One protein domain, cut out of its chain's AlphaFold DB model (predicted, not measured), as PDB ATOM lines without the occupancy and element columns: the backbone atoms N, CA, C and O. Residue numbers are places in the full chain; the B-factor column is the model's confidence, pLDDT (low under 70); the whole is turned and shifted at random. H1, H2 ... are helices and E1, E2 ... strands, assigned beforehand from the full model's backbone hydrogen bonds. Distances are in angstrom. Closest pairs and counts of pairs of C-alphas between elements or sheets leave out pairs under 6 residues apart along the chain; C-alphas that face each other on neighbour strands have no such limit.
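This is residues 25 to 239 of the 240 residues of an uncharacterized protein of Roseibacillus sp (UniProt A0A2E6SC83). What shape does the backbone make? Eight antiparallel strands, E1 and E4 to E10, make a closed, elongated barrel; the hairpin of E2 and E3 extends its wall beside E10, and residues 221 to 239 stick out as an arm with H1 in it. Which parts build it, and in what order? The printed part has 215 residues, with ten named strands, E1 to E10, followed by one named helix, H1; the class is mostly strand, and round the ring run E1, E4, E5, E6, E7, E8, E9, E10 and back to E1. How compact is it? The whole is loose, with a radius of gyration of the C-alphas of 21.7 A and spans of 74 by 39 by 34 A.

Where does the first part of the ring lie? E1 is residues 25 to 31, from C-alpha 25 at (-7.802, -2.831, 48.626), followed by the four-residue strands E2, residues 36 to 39, and E3, residues 44 to 47. E4 is residues 84 to 93, 24.5 A long, and E5 is residues 102 to 112, 26.8 A. Which strands come next? E6, residues 128 to 143, is 37.3 A long, E7, residues 146 to 161, 39.9 A, E8, residues 169 to 179, 30.7 A, and E9, residues 182 to 191, 29.6 A. E10, residues 202 to 218, is the longest by residues and spans 39.7 A, ending at C-alpha 218 at (-12.319, -5.110, 51.660). Where is the helix? H1 is residues 223 to 237, 21.6 A long, ending at C-alpha 237 at (-22.606, -25.659, 77.310).

How does the ring begin and close? E1 has E4 on one side, at 147 degrees between directions, with N 25 and O 91 2.8 A apart, and E10 on the other side, at 129 degrees, with N 28 and O 214 2.9 A apart; both are antiparallel to it. How do the strands from E4 onward follow each other? E4 to E10 form a meander, each strand the antiparallel neighbour of the one before, and each two in a row form a hairpin. N and O pairs within hydrogen-bond range are, for instance, N 90 and O 111 at 2.8 A for E4 and E5, N 103 and O 142 at 2.8 A for E5 and E6, and N 131 and O 157 at 2.9 A for E6 and E7. Likewise N 156 and O 174 for E7 and E8, N 175 and O 186 for E8 and E9, and N 185 and O 208 for E9 and E10 are each 2.8 A apart. What pairs with E2 and E3? They form a hairpin at 169 degrees, with N 37 and O 46 3.0 A apart, and E2 is the antiparallel neighbour of E10, with N 38 and O 205 2.8 A apart. E10 is staggered, pairing with E2 over residues 204 to 207 and with E1 over residues 210 to 217, and it bends by 79 degrees at residue 213. Where does H1 stand? H1 is not on the barrel, and in it every O i to N i+4 pair is within hydrogen-bond range.

How far does it reach? The two C-alphas farthest apart are those of Thr 66 and Arg 239, at 80.1 A; without residues 221 to 239, which stand free, the body spans 59 by 40 by 24 A. Is there a cut, and which links are long? The printed part has no cut, and the long links are E3 to E4, with 36 residues, and E5 to E6, with 15. Where is confidence low? The mean pLDDT of the printed part is 86.5, and residues 120 to 126 and 219 to 239 are under 70.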
ATOM      1  N   VAL A  25      -7.102  -3.377  49.789       91.38
ATOM      2  CA  VAL A  25      -7.802  -2.831  48.626       91.38
ATOM      3  C   VAL A  25      -7.650  -3.830  47.496       91.38
ATOM      4  O   VAL A  25      -6.524  -4.115  47.097       91.38
ATOM      5  N   ASN A  26      -8.759  -4.345  46.973       93.00
ATOM      6  CA  ASN A  26      -8.725  -5.115  45.735       93.00
ATOM      7  C   ASN A  26      -8.542  -4.170  44.551       93.00
ATOM      8  O   ASN A  26      -9.175  -3.112  44.494       93.00
ATOM      9  N   VAL A  27      -7.710  -4.585  43.604       93.62
ATOM     10  CA  VAL A  27      -7.413  -3.840  42.384       93.62
ATOM     11  C   VAL A  27      -7.954  -4.617  41.196       93.62
ATOM     12  O   VAL A  27      -7.598  -5.776  40.997       93.62
ATOM     13  N   SER A  28      -8.799  -3.962  40.405       95.19
ATOM     14  CA  SER A  28      -9.182  -4.416  39.068       95.19
ATOM     15  C   SER A  28      -8.638  -3.457  38.022       95.19
ATOM     16  O   SER A  28      -8.672  -2.236  38.205       95.19
ATOM     17  N   LEU A  29      -8.157  -4.023  36.924       96.00
ATOM     18  CA  LEU A  29      -7.580  -3.291  35.806       96.00
ATOM     19  C   LEU A  29      -8.376  -3.592  34.534       96.00
ATOM     20  O   LEU A  29      -9.048  -4.618  34.431       96.00
ATOM     21  N   GLU A  30      -8.296  -2.705  33.554       96.38
ATOM     22  CA  GLU A  30      -8.790  -2.961  32.206       96.38
ATOM     23  C   GLU A  30      -7.696  -2.651  31.186       96.38
ATOM     24  O   GLU A  30      -7.352  -1.491  30.964       96.38
ATOM     25  N   ALA A  31      -7.122  -3.687  30.576       96.00
ATOM     26  CA  ALA A  31      -6.072  -3.532  29.581       96.00
ATOM     27  C   ALA A  31      -6.610  -2.917  28.288       96.00
ATOM     28  O   ALA A  31      -7.623  -3.349  27.738       96.00
ATOM     29  N   ALA A  32      -5.900  -1.918  27.774       96.44
ATOM     30  CA  ALA A  32      -6.230  -1.291  26.509       96.44
ATOM     31  C   ALA A  32      -5.896  -2.213  25.327       96.44
ATOM     32  O   ALA A  32      -4.941  -2.994  25.361       96.44
ATOM     33  N   ASN A  33      -6.646  -2.050  24.233       95.50
ATOM     34  CA  ASN A  33      -6.255  -2.614  22.943       95.50
ATOM     35  C   ASN A  33      -4.831  -2.168  22.593       95.50
ATOM     36  O   ASN A  33      -4.488  -0.995  22.755       95.50
ATOM     37  N   GLY A  34      -4.024  -3.101  22.098       94.88
ATOM     38  CA  GLY A  34      -2.602  -2.881  21.855       94.88
ATOM     39  C   GLY A  34      -1.679  -3.387  22.964       94.88
ATOM     40  O   GLY A  34      -0.469  -3.346  22.765       94.88
ATOM     41  N   ALA A  35      -2.208  -3.898  24.085       96.12
ATOM     42  CA  ALA A  35      -1.408  -4.651  25.052       96.12
ATOM     43  C   ALA A  35      -0.744  -5.859  24.370       96.12
ATOM     44  O   ALA A  35      -1.386  -6.573  23.595       96.12
ATOM     45  N   LYS A  36       0.544  -6.083  24.646       94.94
ATOM     46  CA  LYS A  36       1.394  -7.055  23.955       94.94
ATOM     47  C   LYS A  36       2.072  -8.014  24.907       94.94
ATOM     48  O   LYS A  36       2.651  -7.632  25.921       94.94
ATOM     49  N   TRP A  37       2.110  -9.260  24.462       93.44
ATOM     50  CA  TRP A  37       3.068 -10.247  24.922       93.44
ATOM     51  C   TRP A  37       3.937 -10.661  23.737       93.44
ATOM     52  O   TRP A  37       3.414 -11.022  22.683       93.44
ATOM     53  N   SER A  38       5.256 -10.576  23.889       92.06
ATOM     54  CA  SER A  38       6.216 -10.935  22.840       92.06
ATOM     55  C   SER A  38       7.264 -11.900  23.362       92.06
ATOM     56  O   SER A  38       7.757 -11.761  24.482       92.06
ATOM     57  N   GLU A  39       7.684 -12.818  22.503       87.50
ATOM     58  CA  GLU A  39       8.799 -13.712  22.755       87.50
ATOM     59  C   GLU A  39       9.723 -13.746  21.532       87.50
ATOM     60  O   GLU A  39       9.314 -13.944  20.384       87.50
ATOM     61  N   TYR A  40      11.001 -13.471  21.766       86.69
ATOM     62  CA  TYR A  40      11.980 -13.288  20.694       86.69
ATOM     63  C   TYR A  40      12.681 -14.592  20.294       86.69
ATOM     64  O   TYR A  40      13.548 -14.566  19.422       86.69
ATOM     65  N   VAL A  41      12.331 -15.726  20.909       80.75
ATOM     66  CA  VAL A  41      12.888 -17.040  20.563       80.75
ATOM     67  C   VAL A  41      12.289 -17.525  19.247       80.75
ATOM     68  O   VAL A  41      13.046 -17.888  18.348       80.75
ATOM     69  N   SER A  42      10.961 -17.489  19.098       79.69
ATOM     70  CA  SER A  42      10.306 -17.695  17.795       79.69
ATOM     71  C   SER A  42      10.114 -16.398  17.006       79.69
ATOM     72  O   SER A  42       9.778 -16.445  15.824       79.69
ATOM     73  N   GLY A  43      10.373 -15.242  17.628       87.06
ATOM     74  CA  GLY A  43      10.192 -13.941  16.992       87.06
ATOM     75  C   GLY A  43       8.716 -13.596  16.812       87.06
ATOM     76  O   GLY A  43       8.352 -13.000  15.797       87.06
ATOM     77  N   ALA A  44       7.881 -13.980  17.778       90.75
ATOM     78  CA  ALA A  44       6.433 -13.863  17.720       90.75
ATOM     79  C   ALA A  44       5.880 -12.950  18.820       90.75
ATOM     80  O   ALA A  44       6.438 -12.847  19.912       90.75
ATOM     81  N   TYR A  45       4.743 -12.318  18.547       93.31
ATOM     82  CA  TYR A  45       3.960 -11.615  19.555       93.31
ATOM     83  C   TYR A  45       2.461 -11.857  19.384       93.31
ATOM     84  O   TYR A  45       1.983 -12.236  18.314       93.31
ATOM     85  N   ALA A  46       1.720 -11.615  20.457       93.50
ATOM     86  CA  ALA A  46       0.272 -11.507  20.462       93.50
ATOM     87  C   ALA A  46      -0.128 -10.132  21.000       93.50
ATOM     88  O   ALA A  46       0.552  -9.570  21.862       93.50
ATOM     89  N   GLU A  47      -1.211  -9.585  20.464       95.00
ATOM     90  CA  GLU A  47      -1.683  -8.236  20.743       95.00
ATOM     91  C   GLU A  47      -3.195  -8.241  20.977       95.00
ATOM     92  O   GLU A  47      -3.973  -8.645  20.102       95.00
ATOM     93  N   LEU A  48      -3.596  -7.761  22.153       94.69
ATOM     94  CA  LEU A  48      -4.992  -7.639  22.546       94.69
ATOM     95  C   LEU A  48      -5.743  -6.722  21.571       94.69
ATOM     96  O   LEU A  48      -5.328  -5.591  21.308       94.69
ATOM     97  N   GLY A  49      -6.870  -7.209  21.052       93.44
ATOM     98  CA  GLY A  49      -7.738  -6.457  20.138       93.44
ATOM     99  C   GLY A  49      -7.314  -6.489  18.664       93.44
ATOM    100  O   GLY A  49      -7.960  -5.849  17.832       93.44
ATOM    101  N   SER A  50      -6.270  -7.244  18.309       91.25
ATOM    102  CA  SER A  50      -5.783  -7.348  16.923       91.25
ATOM    103  C   SER A  50      -6.707  -8.140  15.981       91.25
ATOM    104  O   SER A  50      -6.665  -7.927  14.771       91.25
ATOM    105  N   ASN A  51      -7.584  -8.999  16.518       88.12
ATOM    106  CA  ASN A  51      -8.543  -9.835  15.781       88.12
ATOM    107  C   ASN A  51      -7.886 -10.755  14.729       88.12
ATOM    108  O   ASN A  51      -8.018 -10.542  13.518       88.12
ATOM    109  N   TRP A  52      -7.214 -11.818  15.175       88.81
ATOM    110  CA  TRP A  52      -6.524 -12.768  14.293       88.81
ATOM    111  C   TRP A  52      -7.426 -13.319  13.177       88.81
ATOM    112  O   TRP A  52      -8.407 -14.020  13.436       88.81
ATOM    113  N   ASN A  53      -7.088 -13.031  11.914       87.62
ATOM    114  CA  ASN A  53      -7.857 -13.445  10.730       87.62
ATOM    115  C   ASN A  53      -9.363 -13.119  10.818       87.62
ATOM    116  O   ASN A  53     -10.206 -13.873  10.331       87.62
ATOM    117  N   GLY A  54      -9.704 -11.994  11.453       86.75
ATOM    118  CA  GLY A  54     -11.088 -11.564  11.652       86.75
ATOM    119  C   GLY A  54     -11.816 -12.278  12.793       86.75
ATOM    120  O   GLY A  54     -13.008 -12.041  12.980       86.75
ATOM    121  N   ASN A  55     -11.129 -13.127  13.565       89.81
ATOM    122  CA  ASN A  55     -11.660 -13.702  14.793       89.81
ATOM    123  C   ASN A  55     -11.282 -12.818  15.998       89.81
ATOM    124  O   ASN A  55     -10.107 -12.774  16.362       89.81
ATOM    125  N   PRO A  56     -12.251 -12.146  16.647       88.38
ATOM    126  CA  PRO A  56     -11.978 -11.258  17.775       88.38
ATOM    127  C   PRO A  56     -11.616 -11.975  19.080       88.38
ATOM    128  O   PRO A  56     -11.216 -11.325  20.036       88.38
ATOM    129  N   SER A  57     -11.752 -13.302  19.150       88.69
ATOM    130  CA  SER A  57     -11.362 -14.095  20.326       88.69
ATOM    131  C   SER A  57      -9.889 -14.528  20.315       88.69
ATOM    132  O   SER A  57      -9.463 -15.282  21.190       88.69
ATOM    133  N   LEU A  58      -9.131 -14.124  19.294       90.00
ATOM    134  CA  LEU A  58      -7.747 -14.524  19.066       90.00
ATOM    135  C   LEU A  58      -6.864 -13.279  18.870       90.00
ATOM    136  O   LEU A  58      -7.202 -12.380  18.097       90.00
ATOM    137  N   ASP A  59      -5.706 -13.273  19.529       90.81
ATOM    138  CA  ASP A  59      -4.818 -12.114  19.697       90.81
ATOM    139  C   ASP A  59      -3.576 -12.147  18.792       90.81
ATOM    140  O   ASP A  59      -2.787 -11.209  18.778       90.81
ATOM    141  N   GLY A  60      -3.321 -13.243  18.085       87.69
ATOM    142  CA  GLY A  60      -2.074 -13.464  17.348       87.69
ATOM    143  C   GLY A  60      -1.942 -14.919  16.928       87.69
ATOM    144  O   GLY A  60      -2.947 -15.618  17.001       87.69
ATOM    145  N   PRO A  61      -0.768 -15.421  16.505       91.75
ATOM    146  CA  PRO A  61       0.557 -14.817  16.648       91.75
ATOM    147  C   PRO A  61       1.076 -14.097  15.390       91.75
ATOM    148  O   PRO A  61       0.960 -14.595  14.270       91.75
ATOM    149  N   TYR A  62       1.742 -12.963  15.585       92.44
ATOM    150  CA  TYR A  62       2.357 -12.144  14.536       92.44
ATOM    151  C   TYR A  62       3.882 -12.172  14.630       92.44
ATOM    152  O   TYR A  62       4.440 -12.299  15.716       92.44
ATOM    153  N   GLU A  63       4.569 -12.014  13.504       92.94
ATOM    154  CA  GLU A  63       6.024 -11.874  13.462       92.94
ATOM    155  C   GLU A  63       6.452 -10.509  14.016       92.94
ATOM    156  O   GLU A  63       6.040  -9.471  13.504       92.94
ATOM    157  N   ILE A  64       7.364 -10.481  14.990       92.88
ATOM    158  CA  ILE A  64       7.915  -9.234  15.553       92.88
ATOM    159  C   ILE A  64       8.578  -8.375  14.466       92.88
ATOM    160  O   ILE A  64       8.474  -7.152  14.483       92.88
ATOM    161  N   ALA A  65       9.264  -9.005  13.509       92.75
ATOM    162  CA  ALA A  65      10.042  -8.295  12.497       92.75
ATOM    163  C   ALA A  65       9.181  -7.563  11.455       92.75
ATOM    164  O   ALA A  65       9.626  -6.562  10.894       92.75
ATOM    165  N   THR A  66       7.984  -8.074  11.160       94.12
ATOM    166  CA  THR A  66       7.163  -7.600  10.034       94.12
ATOM    167  C   THR A  66       5.764  -7.148  10.446       94.12
ATOM    168  O   THR A  66       5.127  -6.414   9.695       94.12
ATOM    169  N   GLY A  67       5.272  -7.581  11.609       92.06
ATOM    170  CA  GLY A  67       3.874  -7.447  12.020       92.06
ATOM    171  C   GLY A  67       2.917  -8.364  11.251       92.06
ATOM    172  O   GLY A  67       1.706  -8.286  11.445       92.06
ATOM    173  N   ASN A  68       3.425  -9.227  10.363       92.81
ATOM    174  CA  ASN A  68       2.582 -10.114   9.573       92.81
ATOM    175  C   ASN A  68       2.096 -11.305  10.409       92.81
ATOM    176  O   ASN A  68       2.828 -11.787  11.276       92.81
ATOM    177  N   PRO A  69       0.899 -11.840  10.118       91.56
ATOM    178  CA  PRO A  69       0.461 -13.117  10.662       91.56
ATOM    179  C   PRO A  69       1.477 -14.228  10.377       91.56
ATOM    180  O   PRO A  69       1.906 -14.394   9.233       91.56
ATOM    181  N   ILE A  70       1.818 -15.031  11.388       90.06
ATOM    182  CA  ILE A  70       2.668 -16.210  11.185       90.06
ATOM    183  C   ILE A  70       1.914 -17.238  10.333       90.06
ATOM    184  O   ILE A  70       0.849 -17.740  10.710       90.06
ATOM    185  N   ALA A  71       2.479 -17.562   9.169       87.19
ATOM    186  CA  ALA A  71       1.861 -18.461   8.204       87.19
ATOM    187  C   ALA A  71       1.639 -19.869   8.786       87.19
ATOM    188  O   ALA A  71       2.537 -20.469   9.371       87.19
ATOM    189  N   GLY A  72       0.438 -20.416   8.585       84.38
ATOM    190  CA  GLY A  72       0.077 -21.759   9.055       84.38
ATOM    191  C   GLY A  72      -0.282 -21.852  10.542       84.38
ATOM    192  O   GLY A  72      -0.561 -22.950  11.015       84.38
ATOM    193  N   SER A  73      -0.308 -20.732  11.274       85.81
ATOM    194  CA  SER A  73      -0.807 -20.708  12.649       85.81
ATOM    195  C   SER A  73      -2.340 -20.752  12.706       85.81
ATOM    196  O   SER A  73      -3.029 -20.125  11.899       85.81
ATOM    197  N   ASN A  74      -2.877 -21.451  13.708       85.75
ATOM    198  CA  ASN A  74      -4.314 -21.493  14.009       85.75
ATOM    199  C   ASN A  74      -4.775 -20.324  14.896       85.75
ATOM    200  O   ASN A  74      -5.944 -20.254  15.269       85.75
ATOM    201  N   GLY A  75      -3.864 -19.404  15.209       85.81
ATOM    202  CA  GLY A  75      -4.083 -18.323  16.154       85.81
ATOM    203  C   GLY A  75      -3.745 -18.707  17.598       85.81
ATOM    204  O   GLY A  75      -3.462 -19.863  17.907       85.81
ATOM    205  N   LEU A  76      -3.745 -17.710  18.472       87.25
ATOM    206  CA  LEU A  76      -3.352 -17.758  19.872       87.25
ATOM    207  C   LEU A  76      -4.247 -16.793  20.648       87.25
ATOM    208  O   LEU A  76      -4.411 -15.646  20.241       87.25
ATOM    209  N   THR A  77      -4.777 -17.245  21.778       89.19
ATOM    210  CA  THR A  77      -5.337 -16.360  22.802       89.19
ATOM    211  C   THR A  77      -4.259 -16.146  23.853       89.19
ATOM    212  O   THR A  77      -3.967 -17.052  24.631       89.19
ATOM    213  N   ALA A  78      -3.621 -14.981  23.827       89.00
ATOM    214  CA  ALA A  78      -2.672 -14.579  24.857       89.00
ATOM    215  C   ALA A  78      -3.381 -13.844  25.998       89.00
ATOM    216  O   ALA A  78      -2.876 -13.861  27.110       89.00
ATOM    217  N   PHE A  79      -4.549 -13.252  25.756       91.88
ATOM    218  CA  PHE A  79      -5.328 -12.519  26.750       91.88
ATOM    219  C   PHE A  79      -6.669 -13.233  26.981       91.88
ATOM    220  O   PHE A  79      -7.700 -12.807  26.461       91.88
ATOM    221  N   PRO A  80      -6.692 -14.359  27.723       87.31
ATOM    222  CA  PRO A  80      -7.876 -15.221  27.844       87.31
ATOM    223  C   PRO A  80      -9.079 -14.534  28.498       87.31
ATOM    224  O   PRO A  80     -10.222 -14.829  28.152       87.31
ATOM    225  N   ALA A  81      -8.831 -13.592  29.407       82.12
ATOM    226  CA  ALA A  81      -9.860 -12.770  30.038       82.12
ATOM    227  C   ALA A  81     -10.249 -11.529  29.203       82.12
ATOM    228  O   ALA A  81     -11.092 -10.734  29.623       82.12
ATOM    229  N   GLY A  82      -9.640 -11.337  28.029       87.31
ATOM    230  CA  GLY A  82      -9.749 -10.109  27.251       87.31
ATOM    231  C   GLY A  82      -9.177  -8.907  28.006       87.31
ATOM    232  O   GLY A  82      -8.156  -9.010  28.689       87.31
ATOM    233  N   SER A  83      -9.839  -7.754  27.879       89.31
ATOM    234  CA  SER A  83      -9.412  -6.516  28.535       89.31
ATOM    235  C   SER A  83      -9.720  -6.471  30.031       89.31
ATOM    236  O   SER A  83      -9.018  -5.775  30.751       89.31
ATOM    237  N   ALA A  84     -10.733  -7.186  30.531       93.62
ATOM    238  CA  ALA A  84     -11.218  -7.025  31.904       93.62
ATOM    239  C   ALA A  84     -10.461  -7.913  32.908       93.62
ATOM    240  O   ALA A  84     -10.660  -9.129  32.957       93.62
ATOM    241  N   TRP A  85      -9.623  -7.301  33.744       93.81
ATOM    242  CA  TRP A  85      -8.782  -7.980  34.730       93.81
ATOM    243  C   TRP A  85      -9.323  -7.766  36.148       93.81
ATOM    244  O   TRP A  85      -8.841  -6.924  36.912       93.81
ATOM    245  N   ASN A  86     -10.386  -8.500  36.474       91.88
ATOM    246  CA  ASN A  86     -11.135  -8.335  37.721       91.88
ATOM    247  C   ASN A  86     -10.388  -8.934  38.915       91.88
ATOM    248  O   ASN A  86      -9.997 -10.094  38.868       91.88
ATOM    249  N   ASP A  87     -10.245  -8.177  40.004       89.81
ATOM    250  CA  ASP A  87      -9.552  -8.626  41.222       89.81
ATOM    251  C   ASP A  87      -8.157  -9.230  40.929       89.81
ATOM    252  O   ASP A  87      -7.739 -10.210  41.547       89.81
ATOM    253  N   ILE A  88      -7.427  -8.649  39.967       93.62
ATOM    254  CA  ILE A  88      -6.094  -9.116  39.547       93.62
ATOM    255  C   ILE A  88      -5.055  -9.031  40.671       93.62
ATOM    256  O   ILE A  88      -4.031  -9.722  40.658       93.62
ATOM    257  N   GLY A  89      -5.301  -8.177  41.658       93.94
ATOM    258  CA  GLY A  89      -4.399  -8.018  42.774       93.94
ATOM    259  C   GLY A  89      -5.009  -7.317  43.968       93.94
ATOM    260  O   GLY A  89      -6.195  -6.984  44.014       93.94
ATOM    261  N   SER A  90      -4.159  -7.092  44.959       95.00
ATOM    262  CA  SER A  90      -4.512  -6.403  46.185       95.00
ATOM    263  C   SER A  90      -3.364  -5.551  46.710       95.00
ATOM    264  O   SER A  90      -2.190  -5.861  46.497       95.00
ATOM    265  N   LEU A  91      -3.721  -4.483  47.417       95.81
ATOM    266  CA  LEU A  91      -2.810  -3.571  48.101       95.81
ATOM    267  C   LEU A  91      -3.112  -3.602  49.598       95.81
ATOM    268  O   LEU A  91      -4.270  -3.581  50.001       95.81
ATOM    269  N   THR A  92      -2.075  -3.639  50.428       95.31
ATOM    270  CA  THR A  92      -2.175  -3.586  51.892       95.31
ATOM    271  C   THR A  92      -1.794  -2.194  52.378       95.31
ATOM    272  O   THR A  92      -0.734  -1.684  52.010       95.31
ATOM    273  N   LEU A  93      -2.642  -1.581  53.200       94.25
ATOM    274  CA  LEU A  93      -2.457  -0.216  53.696       94.25
ATOM    275  C   LEU A  93      -1.745  -0.187  55.057       94.25
ATOM    276  O   LEU A  93      -1.947  -1.068  55.894       94.25
ATOM    277  N   ASP A  94      -0.943   0.851  55.299       93.94
ATOM    278  CA  ASP A  94      -0.340   1.139  56.606       93.94
ATOM    279  C   ASP A  94      -1.371   1.742  57.568       93.94
ATOM    280  O   ASP A  94      -1.495   2.959  57.711       93.94
ATOM    281  N   GLY A  95      -2.152   0.873  58.205       88.81
ATOM    282  CA  GLY A  95      -3.099   1.247  59.249       88.81
ATOM    283  C   GLY A  95      -4.548   0.899  58.936       88.81
ATOM    284  O   GLY A  95      -4.863   0.073  58.070       88.81
ATOM    285  N   THR A  96      -5.452   1.512  59.705       86.94
ATOM    286  CA  THR A  96      -6.881   1.203  59.652       86.94
ATOM    287  C   THR A  96      -7.714   2.395  59.177       86.94
ATOM    288  O   THR A  96      -7.799   3.390  59.890       86.94
ATOM    289  N   ALA A  97      -8.360   2.278  58.013       86.94
ATOM    290  CA  ALA A  97      -9.366   3.206  57.519       86.94
ATOM    291  C   ALA A  97     -10.597   3.223  58.428       86.94
ATOM    292  O   ALA A  97     -11.145   2.183  58.799       86.94
ATOM    293  N   THR A  98     -11.034   4.426  58.778       86.88
ATOM    294  CA  THR A  98     -12.259   4.680  59.537       86.88
ATOM    295  C   THR A  98     -13.476   4.809  58.622       86.88
ATOM    296  O   THR A  98     -14.605   4.630  59.082       86.88
ATOM    297  N   GLY A  99     -13.258   5.090  57.333       85.25
ATOM    298  CA  GLY A  99     -14.301   5.294  56.334       85.25
ATOM    299  C   GLY A  99     -14.958   6.674  56.419       85.25
ATOM    300  O   GLY A  99     -16.027   6.872  55.844       85.25
ATOM    301  N   ALA A 100     -14.360   7.625  57.143       87.00
ATOM    302  CA  ALA A 100     -14.940   8.938  57.396       87.00
ATOM    303  C   ALA A 100     -13.923  10.066  57.190       87.00
ATOM    304  O   ALA A 100     -12.818  10.033  57.722       87.00
ATOM    305  N   GLY A 101     -14.338  11.117  56.478       92.12
ATOM    306  CA  GLY A 101     -13.464  12.244  56.161       92.12
ATOM    307  C   GLY A 101     -12.413  11.886  55.111       92.12
ATOM    308  O   GLY A 101     -12.613  10.964  54.327       92.12
ATOM    309  N   VAL A 102     -11.326  12.660  55.077       95.69
ATOM    310  CA  VAL A 102     -10.179  12.409  54.195       95.69
ATOM    311  C   VAL A 102      -9.119  11.649  54.980       95.69
ATOM    312  O   VAL A 102      -8.664  12.118  56.025       95.69
ATOM    313  N   GLU A 103      -8.720  10.492  54.470       94.44
ATOM    314  CA  GLU A 103      -7.748   9.596  55.088       94.44
ATOM    315  C   GLU A 103      -6.648   9.265  54.076       94.44
ATOM    316  O   GLU A 103      -6.931   9.007  52.912       94.44
ATOM    317  N   ASN A 104      -5.388   9.281  54.510       96.00
ATOM    318  CA  ASN A 104      -4.233   9.020  53.652       96.00
ATOM    319  C   ASN A 104      -3.424   7.863  54.230       96.00
ATOM    320  O   ASN A 104      -3.104   7.877  55.420       96.00
ATOM    321  N   PHE A 105      -3.066   6.898  53.387       96.06
ATOM    322  CA  PHE A 105      -2.294   5.727  53.794       96.06
ATOM    323  C   PHE A 105      -1.124   5.484  52.849       96.06
ATOM    324  O   PHE A 105      -1.241   5.650  51.634       96.06
ATOM    325  N   SER A 106      -0.010   5.030  53.415       97.19
ATOM    326  CA  SER A 106       1.064   4.401  52.646       97.19
ATOM    327  C   SER A 106       0.675   2.962  52.306       97.19
ATOM    328  O   SER A 106      -0.018   2.306  53.084       97.19
ATOM    329  N   ILE A 107       1.145   2.444  51.175       96.94
ATOM    330  CA  ILE A 107       0.972   1.033  50.805       96.94
ATOM    331  C   ILE A 107       2.194   0.246  51.295       96.94
ATOM    332  O   ILE A 107       3.331   0.599  50.993       96.94
ATOM    333  N   THR A 108       1.962  -0.824  52.055       95.94
ATOM    334  CA  THR A 108       3.011  -1.643  52.698       95.94
ATOM    335  C   THR A 108       3.138  -3.041  52.112       95.94
ATOM    336  O   THR A 108       4.156  -3.703  52.314       95.94
ATOM    337  N   GLY A 109       2.129  -3.492  51.372       96.00
ATOM    338  CA  GLY A 109       2.111  -4.794  50.722       96.00
ATOM    339  C   GLY A 109       1.342  -4.737  49.414       96.00
ATOM    340  O   GLY A 109       0.441  -3.916  49.251       96.00
ATOM    341  N   ALA A 110       1.709  -5.604  48.479       97.00
ATOM    342  CA  ALA A 110       1.006  -5.759  47.221       97.00
ATOM    343  C   ALA A 110       1.142  -7.197  46.719       97.00
ATOM    344  O   ALA A 110       2.189  -7.824  46.889       97.00
ATOM    345  N   ALA A 111       0.090  -7.699  46.088       95.81
ATOM    346  CA  ALA A 111       0.075  -8.996  45.429       95.81
ATOM    347  C   ALA A 111      -0.690  -8.866  44.113       95.81
ATOM    348  O   ALA A 111      -1.795  -8.336  44.117       95.81
ATOM    349  N   PHE A 112      -0.109  -9.343  43.015       95.12
ATOM    350  CA  PHE A 112      -0.718  -9.335  41.685       95.12
ATOM    351  C   PHE A 112      -0.442 -10.670  40.995       95.12
ATOM    352  O   PHE A 112       0.698 -11.148  41.015       95.12
ATOM    353  N   ASP A 113      -1.473 -11.242  40.379       91.31
ATOM    354  CA  ASP A 113      -1.380 -12.463  39.584       91.31
ATOM    355  C   ASP A 113      -1.763 -12.177  38.131       91.31
ATOM    356  O   ASP A 113      -2.936 -12.040  37.800       91.31
ATOM    357  N   PHE A 114      -0.760 -12.062  37.262       92.50
ATOM    358  CA  PHE A 114      -0.967 -11.786  35.839       92.50
ATOM    359  C   PHE A 114      -1.155 -13.052  35.003       92.50
ATOM    360  O   PHE A 114      -1.586 -12.947  33.851       92.50
ATOM    361  N   SER A 115      -0.852 -14.228  35.566       87.44
ATOM    362  CA  SER A 115      -0.819 -15.485  34.814       87.44
ATOM    363  C   SER A 115      -2.166 -15.778  34.156       87.44
ATOM    364  O   SER A 115      -2.202 -15.981  32.952       87.44
ATOM    365  N   ALA A 116      -3.270 -15.597  34.887       85.44
ATOM    366  CA  ALA A 116      -4.640 -15.785  34.401       85.44
ATOM    367  C   ALA A 116      -5.132 -14.753  33.358       85.44
ATOM    368  O   ALA A 116      -6.231 -14.892  32.818       85.44
ATOM    369  N   TYR A 117      -4.371 -13.686  33.095       90.50
ATOM    370  CA  TYR A 117      -4.824 -12.545  32.284       90.50
ATOM    371  C   TYR A 117      -4.007 -12.332  31.018       90.50
ATOM    372  O   TYR A 117      -4.521 -11.785  30.042       90.50
ATOM    373  N   MET A 118      -2.744 -12.754  31.020       89.88
ATOM    374  CA  MET A 118      -1.832 -12.520  29.912       89.88
ATOM    375  C   MET A 118      -0.820 -13.655  29.806       89.88
ATOM    376  O   MET A 118      -0.157 -13.982  30.780       89.88
ATOM    377  N   ALA A 119      -0.651 -14.195  28.603       81.69
ATOM    378  CA  ALA A 119       0.223 -15.316  28.264       81.69
ATOM    379  C   ALA A 119      -0.041 -16.615  29.063       81.69
ATOM    380  O   ALA A 119       0.882 -17.399  29.268       81.69
ATOM    381  N   ASP A 120      -1.301 -16.864  29.448       66.00
ATOM    382  CA  ASP A 120      -1.760 -18.017  30.259       66.00
ATOM    383  C   ASP A 120      -1.787 -19.372  29.520       66.00
ATOM    384  O   ASP A 120      -2.302 -20.371  30.015       66.00
ATOM    385  N   ASN A 121      -1.338 -19.440  28.266       57.22
ATOM    386  CA  ASN A 121      -1.537 -20.664  27.500       57.22
ATOM    387  C   ASN A 121      -0.398 -21.664  27.725       57.22
ATOM    388  O   ASN A 121       0.610 -21.637  27.010       57.22
ATOM    389  N   ASP A 122      -0.653 -22.604  28.639       51.47
ATOM    390  CA  ASP A 122       0.117 -23.824  28.929       51.47
ATOM    391  C   ASP A 122       0.576 -24.611  27.682       51.47
ATOM    392  O   ASP A 122       1.496 -25.428  27.761       51.47
ATOM    393  N   ALA A 123      -0.047 -24.397  26.516       45.22
ATOM    394  CA  ALA A 123       0.327 -25.055  25.265       45.22
ATOM    395  C   ALA A 123       1.445 -24.347  24.467       45.22
ATOM    396  O   ALA A 123       2.015 -24.965  23.567       45.22
ATOM    397  N   VAL A 124       1.750 -23.073  24.749       49.53
ATOM    398  CA  VAL A 124       2.704 -22.255  23.963       49.53
ATOM    399  C   VAL A 124       3.884 -21.779  24.803       49.53
ATOM    400  O   VAL A 124       5.020 -21.776  24.334       49.53
ATOM    401  N   VAL A 125       3.636 -21.438  26.061       55.38
ATOM    402  CA  VAL A 125       4.654 -21.070  27.044       55.38
ATOM    403  C   VAL A 125       4.235 -21.816  28.292       55.38
ATOM    404  O   VAL A 125       3.141 -21.566  28.782       55.38
ATOM    405  N   GLY A 126       5.033 -22.773  28.775       62.66
ATOM    406  CA  GLY A 126       4.734 -23.399  30.068       62.66
ATOM    407  C   GLY A 126       4.498 -22.274  31.070       62.66
ATOM    408  O   GLY A 126       5.355 -21.389  31.142       62.66
ATOM    409  N   GLY A 127       3.308 -22.239  31.683       76.50
ATOM    410  CA  GLY A 127       2.798 -21.071  32.399       76.50
ATOM    411  C   GLY A 127       3.821 -20.441  33.349       76.50
ATOM    412  O   GLY A 127       4.774 -21.083  33.795       76.50
ATOM    413  N   TYR A 128       3.642 -19.162  33.659       87.25
ATOM    414  CA  TYR A 128       4.542 -18.426  34.546       87.25
ATOM    415  C   TYR A 128       3.837 -18.035  35.841       87.25
ATOM    416  O   TYR A 128       2.616 -17.931  35.895       87.25
ATOM    417  N   ALA A 129       4.620 -17.773  36.883       90.69
ATOM    418  CA  ALA A 129       4.127 -17.132  38.098       90.69
ATOM    419  C   ALA A 129       4.537 -15.656  38.112       90.69
ATOM    420  O   ALA A 129       5.644 -15.327  37.687       90.69
ATOM    421  N   SER A 130       3.703 -14.766  38.641       92.56
ATOM    422  CA  SER A 130       4.105 -13.386  38.934       92.56
ATOM    423  C   SER A 130       4.264 -13.159  40.433       92.56
ATOM    424  O   SER A 130       3.526 -13.709  41.250       92.56
ATOM    425  N   ALA A 131       5.231 -12.327  40.809       94.25
ATOM    426  CA  ALA A 131       5.440 -11.918  42.191       94.25
ATOM    427  C   ALA A 131       5.811 -10.437  42.276       94.25
ATOM    428  O   ALA A 131       6.643  -9.951  41.509       94.25
ATOM    429  N   VAL A 132       5.249  -9.732  43.260       96.56
ATOM    430  CA  VAL A 132       5.745  -8.411  43.661       96.56
ATOM    431  C   VAL A 132       7.028  -8.610  44.460       96.56
ATOM    432  O   VAL A 132       7.032  -9.293  45.482       96.56
ATOM    433  N   THR A 133       8.127  -8.023  43.996       96.88
ATOM    434  CA  THR A 133       9.448  -8.170  44.631       96.88
ATOM    435  C   THR A 133       9.764  -7.031  45.590       96.88
ATOM    436  O   THR A 133      10.417  -7.240  46.610       96.88
ATOM    437  N   SER A 134       9.311  -5.818  45.274       97.19
ATOM    438  CA  SER A 134       9.446  -4.641  46.131       97.19
ATOM    439  C   SER A 134       8.453  -3.561  45.717       97.19
ATOM    440  O   SER A 134       8.097  -3.462  44.545       97.19
ATOM    441  N   ILE A 135       8.028  -2.750  46.683       97.94
ATOM    442  CA  ILE A 135       7.234  -1.541  46.455       97.94
ATOM    443  C   ILE A 135       8.212  -0.370  46.427       97.94
ATOM    444  O   ILE A 135       8.929  -0.143  47.402       97.94
ATOM    445  N   THR A 136       8.260   0.340  45.305       97.62
ATOM    446  CA  THR A 136       9.107   1.523  45.117       97.62
ATOM    447  C   THR A 136       8.443   2.748  45.739       97.62
ATOM    448  O   THR A 136       9.091   3.525  46.441       97.62
ATOM    449  N   SER A 137       7.139   2.908  45.508       97.62
ATOM    450  CA  SER A 137       6.319   3.959  46.102       97.62
ATOM    451  C   SER A 137       4.857   3.514  46.178       97.62
ATOM    452  O   SER A 137       4.433   2.592  45.481       97.62
ATOM    453  N   GLY A 138       4.077   4.122  47.068       97.38
ATOM    454  CA  GLY A 138       2.696   3.703  47.256       97.38
ATOM    455  C   GLY A 138       1.937   4.566  48.246       97.38
ATOM    456  O   GLY A 138       2.224   4.527  49.441       97.38
ATOM    457  N   THR A 139       0.944   5.302  47.761       97.25
ATOM    458  CA  THR A 139       0.007   6.081  48.571       97.25
ATOM    459  C   THR A 139      -1.413   5.921  48.063       97.25
ATOM    460  O   THR A 139      -1.644   5.839  46.855       97.25
ATOM    461  N   ILE A 140      -2.366   5.957  48.985       96.19
ATOM    462  CA  ILE A 140      -3.790   5.978  48.675       96.19
ATOM    463  C   ILE A 140      -4.489   7.039  49.521       96.19
ATOM    464  O   ILE A 140      -4.192   7.198  50.709       96.19
ATOM    465  N   GLU A 141      -5.426   7.752  48.907       95.12
ATOM    466  CA  GLU A 141      -6.330   8.670  49.591       95.12
ATOM    467  C   GLU A 141      -7.750   8.109  49.546       95.12
ATOM    468  O   GLU A 141      -8.238   7.684  48.495       95.12
ATOM    469  N   LEU A 142      -8.411   8.128  50.699       92.88
ATOM    470  CA  LEU A 142      -9.821   7.817  50.843       92.88
ATOM    471  C   LEU A 142     -10.587   9.082  51.220       92.88
ATOM    472  O   LEU A 142     -10.202   9.778  52.156       92.88
ATOM    473  N   THR A 143     -11.728   9.321  50.581       92.00
ATOM    474  CA  THR A 143     -12.722  10.299  51.027       92.00
ATOM    475  C   THR A 143     -14.020   9.581  51.368       92.00
ATOM    476  O   THR A 143     -14.711   9.062  50.494       92.00
ATOM    477  N   ASN A 144     -14.372   9.553  52.655       86.31
ATOM    478  CA  ASN A 144     -15.534   8.834  53.186       86.31
ATOM    479  C   ASN A 144     -15.568   7.354  52.753       86.31
ATOM    480  O   ASN A 144     -16.605   6.839  52.335       86.31
ATOM    481  N   GLY A 145     -14.408   6.689  52.801       85.38
ATOM    482  CA  GLY A 145     -14.250   5.280  52.429       85.38
ATOM    483  C   GLY A 145     -14.195   4.995  50.924       85.38
ATOM    484  O   GLY A 145     -13.942   3.856  50.547       85.38
ATOM    485  N   ALA A 146     -14.394   5.990  50.057       88.06
ATOM    486  CA  ALA A 146     -14.166   5.849  48.620       88.06
ATOM    487  C   ALA A 146     -12.729   6.243  48.279       88.06
ATOM    488  O   ALA A 146     -12.233   7.235  48.806       88.06
ATOM    489  N   ILE A 147     -12.073   5.499  47.393       90.19
ATOM    490  CA  ILE A 147     -10.725   5.844  46.939       90.19
ATOM    491  C   ILE A 147     -10.821   7.041  45.993       90.19
ATOM    492  O   ILE A 147     -11.568   6.994  45.019       90.19
ATOM    493  N   THR A 148     -10.101   8.115  46.315       92.19
ATOM    494  CA  THR A 148     -10.068   9.367  45.537       92.19
ATOM    495  C   THR A 148      -8.715   9.652  44.914       92.19
ATOM    496  O   THR A 148      -8.617  10.508  44.046       92.19
ATOM    497  N   ASN A 149      -7.671   8.951  45.351       94.69
ATOM    498  CA  ASN A 149      -6.360   9.005  44.731       94.69
ATOM    499  C   ASN A 149      -5.634   7.683  44.981       94.69
ATOM    500  O   ASN A 149      -5.692   7.134  46.085       94.69
ATOM    501  N   LEU A 150      -4.920   7.202  43.974       95.69
ATOM    502  CA  LEU A 150      -4.014   6.067  44.066       95.69
ATOM    503  C   LEU A 150      -2.750   6.432  43.299       95.69
ATOM    504  O   LEU A 150      -2.817   6.926  42.178       95.69
ATOM    505  N   ASN A 151      -1.600   6.181  43.906       97.19
ATOM    506  CA  ASN A 151      -0.323   6.175  43.217       97.19
ATOM    507  C   ASN A 151       0.497   5.028  43.791       97.19
ATOM    508  O   ASN A 151       0.749   4.991  44.994       97.19
ATOM    509  N   PHE A 152       0.856   4.075  42.950       97.75
ATOM    510  CA  PHE A 152       1.532   2.858  43.339       97.75
ATOM    511  C   PHE A 152       2.547   2.472  42.273       97.75
ATOM    512  O   PHE A 152       2.229   2.408  41.089       97.75
ATOM    513  N   GLU A 153       3.761   2.161  42.709       98.50
ATOM    514  CA  GLU A 153       4.827   1.672  41.851       98.50
ATOM    515  C   GLU A 153       5.530   0.501  42.532       98.50
ATOM    516  O   GLU A 153       5.979   0.600  43.679       98.50
ATOM    517  N   ALA A 154       5.662  -0.611  41.816       98.44
ATOM    518  CA  ALA A 154       6.330  -1.800  42.312       98.44
ATOM    519  C   ALA A 154       7.177  -2.486  41.243       98.44
ATOM    520  O   ALA A 154       6.860  -2.481  40.055       98.44
ATOM    521  N   ASN A 155       8.233  -3.150  41.705       98.31
ATOM    522  CA  ASN A 155       9.011  -4.070  40.893       98.31
ATOM    523  C   ASN A 155       8.370  -5.459  40.944       98.31
ATOM    524  O   ASN A 155       8.077  -5.992  42.021       98.31
ATOM    525  N   LEU A 156       8.220  -6.078  39.784       97.19
ATOM    526  CA  LEU A 156       7.664  -7.412  39.602       97.19
ATOM    527  C   LEU A 156       8.736  -8.402  39.142       97.19
ATOM    528  O   LEU A 156       9.747  -8.024  38.550       97.19
ATOM    529  N   ALA A 157       8.478  -9.685  39.371       95.25
ATOM    530  CA  ALA A 157       9.175 -10.789  38.732       95.25
ATOM    531  C   ALA A 157       8.164 -11.724  38.066       95.25
ATOM    532  O   ALA A 157       7.230 -12.191  38.716       95.25
ATOM    533  N   PHE A 158       8.389 -12.013  36.788       93.38
ATOM    534  CA  PHE A 158       7.675 -13.008  35.994       93.38
ATOM    535  C   PHE A 158       8.554 -14.254  35.917       93.38
ATOM    536  O   PHE A 158       9.644 -14.220  35.355       93.38
ATOM    537  N   ILE A 159       8.141 -15.337  36.557       92.12
ATOM    538  CA  ILE A 159       8.978 -16.503  36.826       92.12
ATOM    539  C   ILE A 159       8.583 -17.623  35.873       92.12
ATOM    540  O   ILE A 159       7.519 -18.223  36.026       92.12
ATOM    541  N   TYR A 160       9.471 -17.925  34.930       88.38
ATOM    542  CA  TYR A 160       9.347 -19.074  34.038       88.38
ATOM    543  C   TYR A 160      10.088 -20.277  34.588       88.38
ATOM    544  O   TYR A 160      11.223 -20.150  35.048       88.38
ATOM    545  N   ASP A 161       9.484 -21.459  34.491       88.00
ATOM    546  CA  ASP A 161      10.159 -22.694  34.865       88.00
ATOM    547  C   ASP A 161      10.918 -23.310  33.679       88.00
ATOM    548  O   ASP A 161      10.360 -24.017  32.839       88.00
ATOM    549  N   PHE A 162      12.235 -23.090  33.638       86.00
ATOM    550  CA  PHE A 162      13.133 -23.745  32.685       86.00
ATOM    551  C   PHE A 162      13.731 -25.052  33.234       86.00
ATOM    552  O   PHE A 162      14.810 -25.473  32.803       86.00
ATOM    553  N   SER A 163      13.070 -25.730  34.179       87.38
ATOM    554  CA  SER A 163      13.522 -27.025  34.720       87.38
ATOM    555  C   SER A 163      13.711 -28.094  33.643       87.38
ATOM    556  O   SER A 163      14.634 -28.901  33.749       87.38
ATOM    557  N   ALA A 164      12.920 -28.065  32.562       84.62
ATOM    558  CA  ALA A 164      13.094 -28.961  31.411       84.62
ATOM    559  C   ALA A 164      14.478 -28.835  30.740       84.62
ATOM    560  O   ALA A 164      14.936 -29.768  30.083       84.62
ATOM    561  N   PHE A 165      15.163 -27.706  30.947       84.69
ATOM    562  CA  PHE A 165      16.514 -27.422  30.460       84.69
ATOM    563  C   PHE A 165      17.572 -27.443  31.579       84.69
ATOM    564  O   PHE A 165      18.711 -27.041  31.359       84.69
ATOM    565  N   GLY A 166      17.217 -27.887  32.790       87.19
ATOM    566  CA  GLY A 166      18.135 -27.977  33.930       87.19
ATOM    567  C   GLY A 166      18.491 -26.644  34.599       87.19
ATOM    568  O   GLY A 166      19.431 -26.613  35.390       87.19
ATOM    569  N   VAL A 167      17.766 -25.557  34.300       88.75
ATOM    570  CA  VAL A 167      18.013 -24.220  34.884       88.75
ATOM    571  C   VAL A 167      17.083 -23.909  36.055       88.75
ATOM    572  O   VAL A 167      17.513 -23.296  37.030       88.75
ATOM    573  N   GLY A 168      15.840 -24.387  36.001       89.94
ATOM    574  CA  GLY A 168      14.838 -24.136  37.035       89.94
ATOM    575  C   GLY A 168      14.117 -22.789  36.890       89.94
ATOM    576  O   GLY A 168      14.161 -22.174  35.816       89.94
ATOM    577  N   PRO A 169      13.443 -22.327  37.961       91.12
ATOM    578  CA  PRO A 169      12.692 -21.077  37.963       91.12
ATOM    579  C   PRO A 169      13.590 -19.871  37.683       91.12
ATOM    580  O   PRO A 169      14.565 -19.625  38.393       91.12
ATOM    581  N   THR A 170      13.248 -19.104  36.654       91.12
ATOM    582  CA  THR A 170      14.034 -17.972  36.163       91.12
ATOM    583  C   THR A 170      13.172 -16.711  36.128       91.12
ATOM    584  O   THR A 170      12.167 -16.693  35.414       91.12
ATOM    585  N   PRO A 171      13.534 -15.660  36.887       93.94
ATOM    586  CA  PRO A 171      12.756 -14.432  36.943       93.94
ATOM    587  C   PRO A 171      13.091 -13.482  35.785       93.94
ATOM    588  O   PRO A 171      14.260 -13.223  35.495       93.94
ATOM    589  N   PHE A 172      12.043 -12.905  35.204       93.94
ATOM    590  CA  PHE A 172      12.066 -11.760  34.305       93.94
ATOM    591  C   PHE A 172      11.571 -10.533  35.081       93.94
ATOM    592  O   PHE A 172      10.422 -10.490  35.520       93.94
ATOM    593  N   ALA A 173      12.456  -9.571  35.324       96.56
ATOM    594  CA  ALA A 173      12.163  -8.366  36.082       96.56
ATOM    595  C   ALA A 173      11.272  -7.415  35.277       96.56
ATOM    596  O   ALA A 173      11.502  -7.182  34.089       96.56
ATOM    597  N   GLY A 174      10.293  -6.826  35.954       96.81
ATOM    598  CA  GLY A 174       9.436  -5.799  35.386       96.81
ATOM    599  C   GLY A 174       8.990  -4.781  36.414       96.81
ATOM    600  O   GLY A 174       9.392  -4.814  37.577       96.81
ATOM    601  N   THR A 175       8.134  -3.880  35.965       98.12
ATOM    602  CA  THR A 175       7.566  -2.802  36.769       98.12
ATOM    603  C   THR A 175       6.066  -2.735  36.550       98.12
ATOM    604  O   THR A 175       5.576  -3.005  35.453       98.12
ATOM    605  N   LEU A 176       5.352  -2.383  37.610       98.44
ATOM    606  CA  LEU A 176       3.940  -2.051  37.579       98.44
ATOM    607  C   LEU A 176       3.768  -0.676  38.203       98.44
ATOM    608  O   LEU A 176       4.127  -0.474  39.361       98.44
ATOM    609  N   THR A 177       3.203   0.238  37.429       98.25
ATOM    610  CA  THR A 177       2.722   1.532  37.909       98.25
ATOM    611  C   THR A 177       1.206   1.525  37.828       98.25
ATOM    612  O   THR A 177       0.654   1.151  36.795       98.25
ATOM    613  N   VAL A 178       0.538   1.920  38.904       97.31
ATOM    614  CA  VAL A 178      -0.913   2.091  38.963       97.31
ATOM    615  C   VAL A 178      -1.193   3.459  39.560       97.31
ATOM    616  O   VAL A 178      -0.716   3.775  40.650       97.31
ATOM    617  N   ASP A 179      -1.978   4.258  38.855       94.38
ATOM    618  CA  ASP A 179      -2.568   5.478  39.382       94.38
ATOM    619  C   ASP A 179      -4.099   5.349  39.490       94.38
ATOM    620  O   ASP A 179      -4.676   4.282  39.254       94.38
ATOM    621  N   GLU A 180      -4.766   6.432  39.894       88.88
ATOM    622  CA  GLU A 180      -6.226   6.500  40.039       88.88
ATOM    623  C   GLU A 180      -6.980   6.010  38.793       88.88
ATOM    624  O   GLU A 180      -8.033   5.387  38.902       88.88
ATOM    625  N   SER A 181      -6.443   6.284  37.609       93.25
ATOM    626  CA  SER A 181      -7.145   6.141  36.336       93.25
ATOM    627  C   SER A 181      -6.471   5.190  35.360       93.25
ATOM    628  O   SER A 181      -7.119   4.742  34.414       93.25
ATOM    629  N   SER A 182      -5.192   4.883  35.565       96.62
ATOM    630  CA  SER A 182      -4.357   4.194  34.598       96.62
ATOM    631  C   SER A 182      -3.391   3.210  35.240       96.62
ATOM    632  O   SER A 182      -3.039   3.314  36.416       96.62
ATOM    633  N   PHE A 183      -2.936   2.251  34.441       97.88
ATOM    634  CA  PHE A 183      -1.804   1.415  34.802       97.88
ATOM    635  C   PHE A 183      -0.847   1.235  33.628       97.88
ATOM    636  O   PHE A 183      -1.231   1.331  32.458       97.88
ATOM    637  N   VAL A 184       0.400   0.918  33.969       98.19
ATOM    638  CA  VAL A 184       1.455   0.508  33.045       98.19
ATOM    639  C   VAL A 184       2.162  -0.706  33.632       98.19
ATOM    640  O   VAL A 184       2.699  -0.648  34.738       98.19
ATOM    641  N   LEU A 185       2.176  -1.796  32.876       97.75
ATOM    642  CA  LEU A 185       2.959  -2.995  33.121       97.75
ATOM    643  C   LEU A 185       4.041  -3.085  32.049       97.75
ATOM    644  O   LEU A 185       3.731  -3.181  30.864       97.75
ATOM    645  N   ALA A 186       5.299  -3.088  32.480       97.50
ATOM    646  CA  ALA A 186       6.443  -3.174  31.586       97.50
ATOM    647  C   ALA A 186       7.442  -4.216  32.090       97.50
ATOM    648  O   ALA A 186       8.039  -4.073  33.159       97.50
ATOM    649  N   VAL A 187       7.645  -5.254  31.290       96.12
ATOM    650  CA  VAL A 187       8.669  -6.283  31.466       96.12
ATOM    651  C   VAL A 187       9.400  -6.387  30.138       96.12
ATOM    652  O   VAL A 187       8.769  -6.607  29.110       96.12
ATOM    653  N   ASP A 188      10.718  -6.247  30.146       95.62
ATOM    654  CA  ASP A 188      11.555  -6.444  28.964       95.62
ATOM    655  C   ASP A 188      12.929  -6.921  29.419       95.62
ATOM    656  O   ASP A 188      13.783  -6.134  29.836       95.62
ATOM    657  N   GLN A 189      13.134  -8.236  29.392       93.75
ATOM    658  CA  GLN A 189      14.397  -8.809  29.828       93.75
ATOM    659  C   GLN A 189      14.814  -9.981  28.947       93.75
ATOM    660  O   GLN A 189      14.000 -10.768  28.472       93.75
ATOM    661  N   SER A 190      16.128 -10.085  28.752       91.88
ATOM    662  CA  SER A 190      16.792 -11.211  28.104       91.88
ATOM    663  C   SER A 190      17.503 -12.095  29.131       91.88
ATOM    664  O   SER A 190      18.134 -11.593  30.062       91.88
ATOM    665  N   TYR A 191      17.463 -13.405  28.915       87.19
ATOM    666  CA  TYR A 191      18.153 -14.421  29.699       87.19
ATOM    667  C   TYR A 191      18.953 -15.350  28.765       87.19
ATOM    668  O   TYR A 191      18.493 -15.630  27.653       87.19
ATOM    669  N   PRO A 192      20.151 -15.832  29.152       89.25
ATOM    670  CA  PRO A 192      20.895 -16.803  28.350       89.25
ATOM    671  C   PRO A 192      20.035 -18.020  28.001       89.25
ATOM    672  O   PRO A 192      19.366 -18.569  28.869       89.25
ATOM    673  N   ASN A 193      20.037 -18.452  26.740       86.12
ATOM    674  CA  ASN A 193      19.148 -19.525  26.310       86.12
ATOM    675  C   ASN A 193      19.559 -20.868  26.938       86.12
ATOM    676  O   ASN A 193      20.629 -21.391  26.609       86.12
ATOM    677  N   PRO A 194      18.723 -21.445  27.817       82.44
ATOM    678  CA  PRO A 194      19.104 -22.624  28.580       82.44
ATOM    679  C   PRO A 194      19.108 -23.897  27.720       82.44
ATOM    680  O   PRO A 194      19.897 -24.805  27.969       82.44
ATOM    681  N   GLY A 195      18.277 -23.955  26.673       83.19
ATOM    682  CA  GLY A 195      18.234 -25.073  25.727       83.19
ATOM    683  C   GLY A 195      19.308 -25.004  24.638       83.19
ATOM    684  O   GLY A 195      19.607 -26.011  23.999       83.19
ATOM    685  N   ASN A 196      19.902 -23.828  24.421       84.56
ATOM    686  CA  ASN A 196      20.977 -23.621  23.458       84.56
ATOM    687  C   ASN A 196      21.914 -22.486  23.920       84.56
ATOM    688  O   ASN A 196      21.748 -21.349  23.474       84.56
ATOM    689  N   PRO A 197      22.929 -22.772  24.756       82.44
ATOM    690  CA  PRO A 197      23.831 -21.748  25.299       82.44
ATOM    691  C   PRO A 197      24.626 -20.950  24.251       82.44
ATOM    692  O   PRO A 197      25.148 -19.883  24.566       82.44
ATOM    693  N   GLY A 198      24.743 -21.457  23.018       83.19
ATOM    694  CA  GLY A 198      25.356 -20.747  21.886       83.19
ATOM    695  C   GLY A 198      24.354 -20.023  20.979       83.19
ATOM    696  O   GLY A 198      24.759 -19.422  19.985       83.19
ATOM    697  N   GLY A 199      23.058 -20.120  21.277       84.56
ATOM    698  CA  GLY A 199      21.977 -19.475  20.545       84.56
ATOM    699  C   GLY A 199      21.687 -18.049  21.023       84.56
ATOM    700  O   GLY A 199      22.298 -17.567  21.981       84.56
ATOM    701  N   PRO A 200      20.738 -17.356  20.367       85.19
ATOM    702  CA  PRO A 200      20.262 -16.063  20.845       85.19
ATOM    703  C   PRO A 200      19.611 -16.211  22.230       85.19
ATOM    704  O   PRO A 200      19.007 -17.255  22.503       85.19
ATOM    705  N   PRO A 201      19.719 -15.191  23.103       87.81
ATOM    706  CA  PRO A 201      19.095 -15.220  24.418       87.81
ATOM    707  C   PRO A 201      17.570 -15.289  24.305       87.81
ATOM    708  O   PRO A 201      16.972 -14.802  23.347       87.81
ATOM    709  N   VAL A 202      16.945 -15.864  25.326       87.25
ATOM    710  CA  VAL A 202      15.493 -15.852  25.490       87.25
ATOM    711  C   VAL A 202      15.100 -14.475  26.001       87.25
ATOM    712  O   VAL A 202      15.512 -14.089  27.091       87.25
ATOM    713  N   ARG A 203      14.321 -13.725  25.223       91.50
ATOM    714  CA  ARG A 203      13.787 -12.424  25.631       91.50
ATOM    715  C   ARG A 203      12.274 -12.469  25.588       91.50
ATOM    716  O   ARG A 203      11.709 -12.802  24.546       91.50
ATOM    717  N   TYR A 204      11.659 -12.095  26.699       90.88
ATOM    718  CA  TYR A 204      10.221 -11.916  26.792       90.88
ATOM    719  C   TYR A 204       9.899 -10.464  27.103       90.88
ATOM    720  O   TYR A 204      10.631  -9.799  27.842       90.88
ATOM    721  N   VAL A 205       8.798 -10.001  26.518       93.81
ATOM    722  CA  VAL A 205       8.262  -8.665  26.735       93.81
ATOM    723  C   VAL A 205       6.789  -8.775  27.096       93.81
ATOM    724  O   VAL A 205       6.020  -9.391  26.359       93.81
ATOM    725  N   TRP A 206       6.409  -8.149  28.204       94.75
ATOM    726  CA  TRP A 206       5.022  -7.856  28.543       94.75
ATOM    727  C   TRP A 206       4.891  -6.348  28.595       94.75
ATOM    728  O   TRP A 206       5.585  -5.690  29.370       94.75
ATOM    729  N   ASP A 207       4.026  -5.817  27.750       96.75
ATOM    730  CA  ASP A 207       3.805  -4.388  27.607       96.75
ATOM    731  C   ASP A 207       2.302  -4.158  27.575       96.75
ATOM    732  O   ASP A 207       1.632  -4.444  26.582       96.75
ATOM    733  N   ALA A 208       1.749  -3.731  28.703       97.25
ATOM    734  CA  ALA A 208       0.326  -3.490  28.825       97.25
ATOM    735  C   ALA A 208       0.083  -2.156  29.513       97.25
ATOM    736  O   ALA A 208       0.602  -1.879  30.591       97.25
ATOM    737  N   THR A 209      -0.770  -1.352  28.899       98.00
ATOM    738  CA  THR A 209      -1.319  -0.140  29.499       98.00
ATOM    739  C   THR A 209      -2.825  -0.266  29.565       98.00
ATOM    740  O   THR A 209      -3.417  -0.990  28.762       98.00
ATOM    741  N   GLY A 210      -3.466   0.482  30.447       97.19
ATOM    742  CA  GLY A 210      -4.916   0.485  30.503       97.19
ATOM    743  C   GLY A 210      -5.452   1.375  31.602       97.19
ATOM    744  O   GLY A 210      -4.774   2.312  32.019       97.19
ATOM    745  N   THR A 211      -6.669   1.086  32.046       96.50
ATOM    746  CA  THR A 211      -7.352   1.849  33.089       96.50
ATOM    747  C   THR A 211      -7.464   1.070  34.390       96.50
ATOM    748  O   THR A 211      -7.455  -0.161  34.416       96.50
ATOM    749  N   THR A 212      -7.590   1.805  35.488       92.00
ATOM    750  CA  THR A 212      -7.953   1.255  36.795       92.00
ATOM    751  C   THR A 212      -9.476   1.328  36.914       92.00
ATOM    752  O   THR A 212     -10.046   2.416  36.916       92.00
ATOM    753  N   SER A 213     -10.163   0.182  36.929       75.69
ATOM    754  CA  SER A 213     -11.622   0.130  36.722       75.69
ATOM    755  C   SER A 213     -12.424  -0.132  37.999       75.69
ATOM    756  O   SER A 213     -13.585   0.274  38.089       75.69
ATOM    757  N   ALA A 214     -11.817  -0.751  39.015       71.38
ATOM    758  CA  ALA A 214     -12.426  -0.879  40.334       71.38
ATOM    759  C   ALA A 214     -11.374  -0.945  41.441       71.38
ATOM    760  O   ALA A 214     -10.449  -1.759  41.395       71.38
ATOM    761  N   LEU A 215     -11.575  -0.118  42.466       77.00
ATOM    762  CA  LEU A 215     -10.812  -0.152  43.702       77.00
ATOM    763  C   LEU A 215     -11.793  -0.240  44.867       77.00
ATOM    764  O   LEU A 215     -12.544   0.698  45.135       77.00
ATOM    765  N   ASN A 216     -11.810  -1.385  45.541       77.12
ATOM    766  CA  ASN A 216     -12.739  -1.636  46.636       77.12
ATOM    767  C   ASN A 216     -11.959  -1.954  47.907       77.12
ATOM    768  O   ASN A 216     -11.159  -2.891  47.930       77.12
ATOM    769  N   LEU A 217     -12.224  -1.200  48.976       77.25
ATOM    770  CA  LEU A 217     -11.790  -1.591  50.314       77.25
ATOM    771  C   LEU A 217     -12.531  -2.859  50.713       77.25
ATOM    772  O   LEU A 217     -13.762  -2.898  50.697       77.25
ATOM    773  N   VAL A 218     -11.775  -3.879  51.099       76.88
ATOM    774  CA  VAL A 218     -12.319  -5.110  51.660       76.88
ATOM    775  C   VAL A 218     -12.480  -4.892  53.163       76.88
ATOM    776  O   VAL A 218     -11.474  -4.743  53.861       76.88
ATOM    777  N   PRO A 219     -13.715  -4.849  53.700       64.31
ATOM    778  CA  PRO A 219     -13.909  -4.687  55.132       64.31
ATOM    779  C   PRO A 219     -13.332  -5.889  55.878       64.31
ATOM    780  O   PRO A 219     -13.618  -7.039  55.537       64.31
ATOM    781  N   GLU A 220     -12.572  -5.624  56.938       64.56
ATOM    782  CA  GLU A 220     -12.129  -6.657  57.870       64.56
ATOM    783  C   GLU A 220     -13.332  -7.475  58.383       64.56
ATOM    784  O   GLU A 220     -14.371  -6.896  58.743       64.56
ATOM    785  N   PRO A 221     -13.230  -8.816  58.476       56.50
ATOM    786  CA  PRO A 221     -14.261  -9.611  59.120       56.50
ATOM    787  C   PRO A 221     -14.355  -9.178  60.584       56.50
ATOM    788  O   PRO A 221     -13.474  -9.444  61.402       56.50
ATOM    789  N   SER A 222     -15.437  -8.482  60.927       55.78
ATOM    790  CA  SER A 222     -15.606  -7.909  62.259       55.78
ATOM    791  C   SER A 222     -15.507  -9.000  63.333       55.78
ATOM    792  O   SER A 222     -16.320  -9.924  63.414       55.78
ATOM    793  N   SER A 223     -14.515  -8.869  64.216       54.25
ATOM    794  CA  SER A 223     -14.265  -9.767  65.354       54.25
ATOM    795  C   SER A 223     -15.471  -9.898  66.305       54.25
ATOM    796  O   SER A 223     -15.590 -10.881  67.041       54.25
ATOM    797  N   ALA A 224     -16.429  -8.968  66.222       50.44
ATOM    798  CA  ALA A 224     -17.739  -9.042  66.868       50.44
ATOM    799  C   ALA A 224     -18.560 -10.286  66.455       50.44
ATOM    800  O   ALA A 224     -19.282 -10.858  67.281       50.44
ATOM    801  N   LEU A 225     -18.425 -10.759  65.210       51.09
ATOM    802  CA  LEU A 225     -19.145 -11.939  64.723       51.09
ATOM    803  C   LEU A 225     -18.568 -13.239  65.316       51.09
ATOM    804  O   LEU A 225     -19.317 -14.131  65.715       51.09
ATOM    805  N   LEU A 226     -17.244 -13.318  65.485       52.28
ATOM    806  CA  LEU A 226     -16.570 -14.462  66.116       52.28
ATOM    807  C   LEU A 226     -16.801 -14.510  67.637       52.28
ATOM    808  O   LEU A 226     -17.029 -15.584  68.199       52.28
ATOM    809  N   GLY A 227     -16.829 -13.350  68.304       52.75
ATOM    810  CA  GLY A 227     -17.142 -13.257  69.734       52.75
ATOM    811  C   GLY A 227     -18.575 -13.695  70.075       52.75
ATOM    812  O   GLY A 227     -18.799 -14.368  71.086       52.75
ATOM    813  N   SER A 228     -19.548 -13.378  69.214       53.00
ATOM    814  CA  SER A 228     -20.954 -13.760  69.421       53.00
ATOM    815  C   SER A 228     -21.202 -15.266  69.238       53.00
ATOM    816  O   SER A 228     -21.933 -15.864  70.032       53.00
ATOM    817  N   LEU A 229     -20.519 -15.916  68.288       53.44
ATOM    818  CA  LEU A 229     -20.520 -17.377  68.121       53.44
ATOM    819  C   LEU A 229     -19.882 -18.102  69.318       53.44
ATOM    820  O   LEU A 229     -20.449 -19.076  69.824       53.44
ATOM    821  N   GLY A 230     -18.756 -17.595  69.830       56.38
ATOM    822  CA  GLY A 230     -18.115 -18.129  71.037       56.38
ATOM    823  C   GLY A 230     -19.015 -18.039  72.277       56.38
ATOM    824  O   GLY A 230     -19.161 -19.015  73.020       56.38
ATOM    825  N   MET A 231     -19.700 -16.904  72.464       54.75
ATOM    826  CA  MET A 231     -20.675 -16.716  73.545       54.75
ATOM    827  C   MET A 231     -21.887 -17.646  73.410       54.75
ATOM    828  O   MET A 231     -22.345 -18.185  74.417       54.75
ATOM    829  N   LEU A 232     -22.375 -17.914  72.193       55.03
ATOM    830  CA  LEU A 232     -23.490 -18.843  71.975       55.03
ATOM    831  C   LEU A 232     -23.116 -20.296  72.320       55.03
ATOM    832  O   LEU A 232     -23.913 -21.016  72.927       55.03
ATOM    833  N   ILE A 233     -21.895 -20.722  71.977       57.59
ATOM    834  CA  ILE A 233     -21.372 -22.061  72.291       57.59
ATOM    835  C   ILE A 233     -21.175 -22.220  73.806       57.59
ATOM    836  O   ILE A 233     -21.588 -23.233  74.381       57.59
ATOM    837  N   LEU A 234     -20.625 -21.205  74.481       54.72
ATOM    838  CA  LEU A 234     -20.476 -21.200  75.940       54.72
ATOM    839  C   LEU A 234     -21.832 -21.164  76.662       54.72
ATOM    840  O   LEU A 234     -22.016 -21.860  77.664       54.72
ATOM    841  N   TYR A 235     -22.812 -20.432  76.130       54.09
ATOM    842  CA  TYR A 235     -24.166 -20.383  76.683       54.09
ATOM    843  C   TYR A 235     -24.902 -21.726  76.541       54.09
ATOM    844  O   TYR A 235     -25.585 -22.161  77.469       54.09
ATOM    845  N   ARG A 236     -24.708 -22.446  75.425       51.44
ATOM    846  CA  ARG A 236     -25.269 -23.796  75.224       51.44
ATOM    847  C   ARG A 236     -24.635 -24.845  76.140       51.44
ATOM    848  O   ARG A 236     -25.332 -25.752  76.586       51.44
ATOM    849  N   ARG A 237     -23.341 -24.715  76.450       52.75
ATOM    850  CA  ARG A 237     -22.606 -25.659  77.310       52.75
ATOM    851  C   ARG A 237     -22.924 -25.498  78.802       52.75
ATOM    852  O   ARG A 237     -22.755 -26.449  79.549       52.75
ATOM    853  N   ARG A 238     -23.427 -24.331  79.223       53.03
ATOM    854  CA  ARG A 238     -23.892 -24.060  80.599       53.03
ATOM    855  C   ARG A 238     -25.316 -24.545  80.908       53.03
ATOM    856  O   ARG A 238     -25.722 -24.481  82.062       53.03
ATOM    857  N   ARG A 239     -26.085 -24.975  79.900       50.88
ATOM    858  CA  ARG A 239     -27.477 -25.451  80.050       50.88
ATOM    859  C   ARG A 239     -27.629 -26.979  79.981       50.88
ATOM    860  O   ARG A 239     -28.755 -27.454  79.855       50.88
TER     861      ARG A 239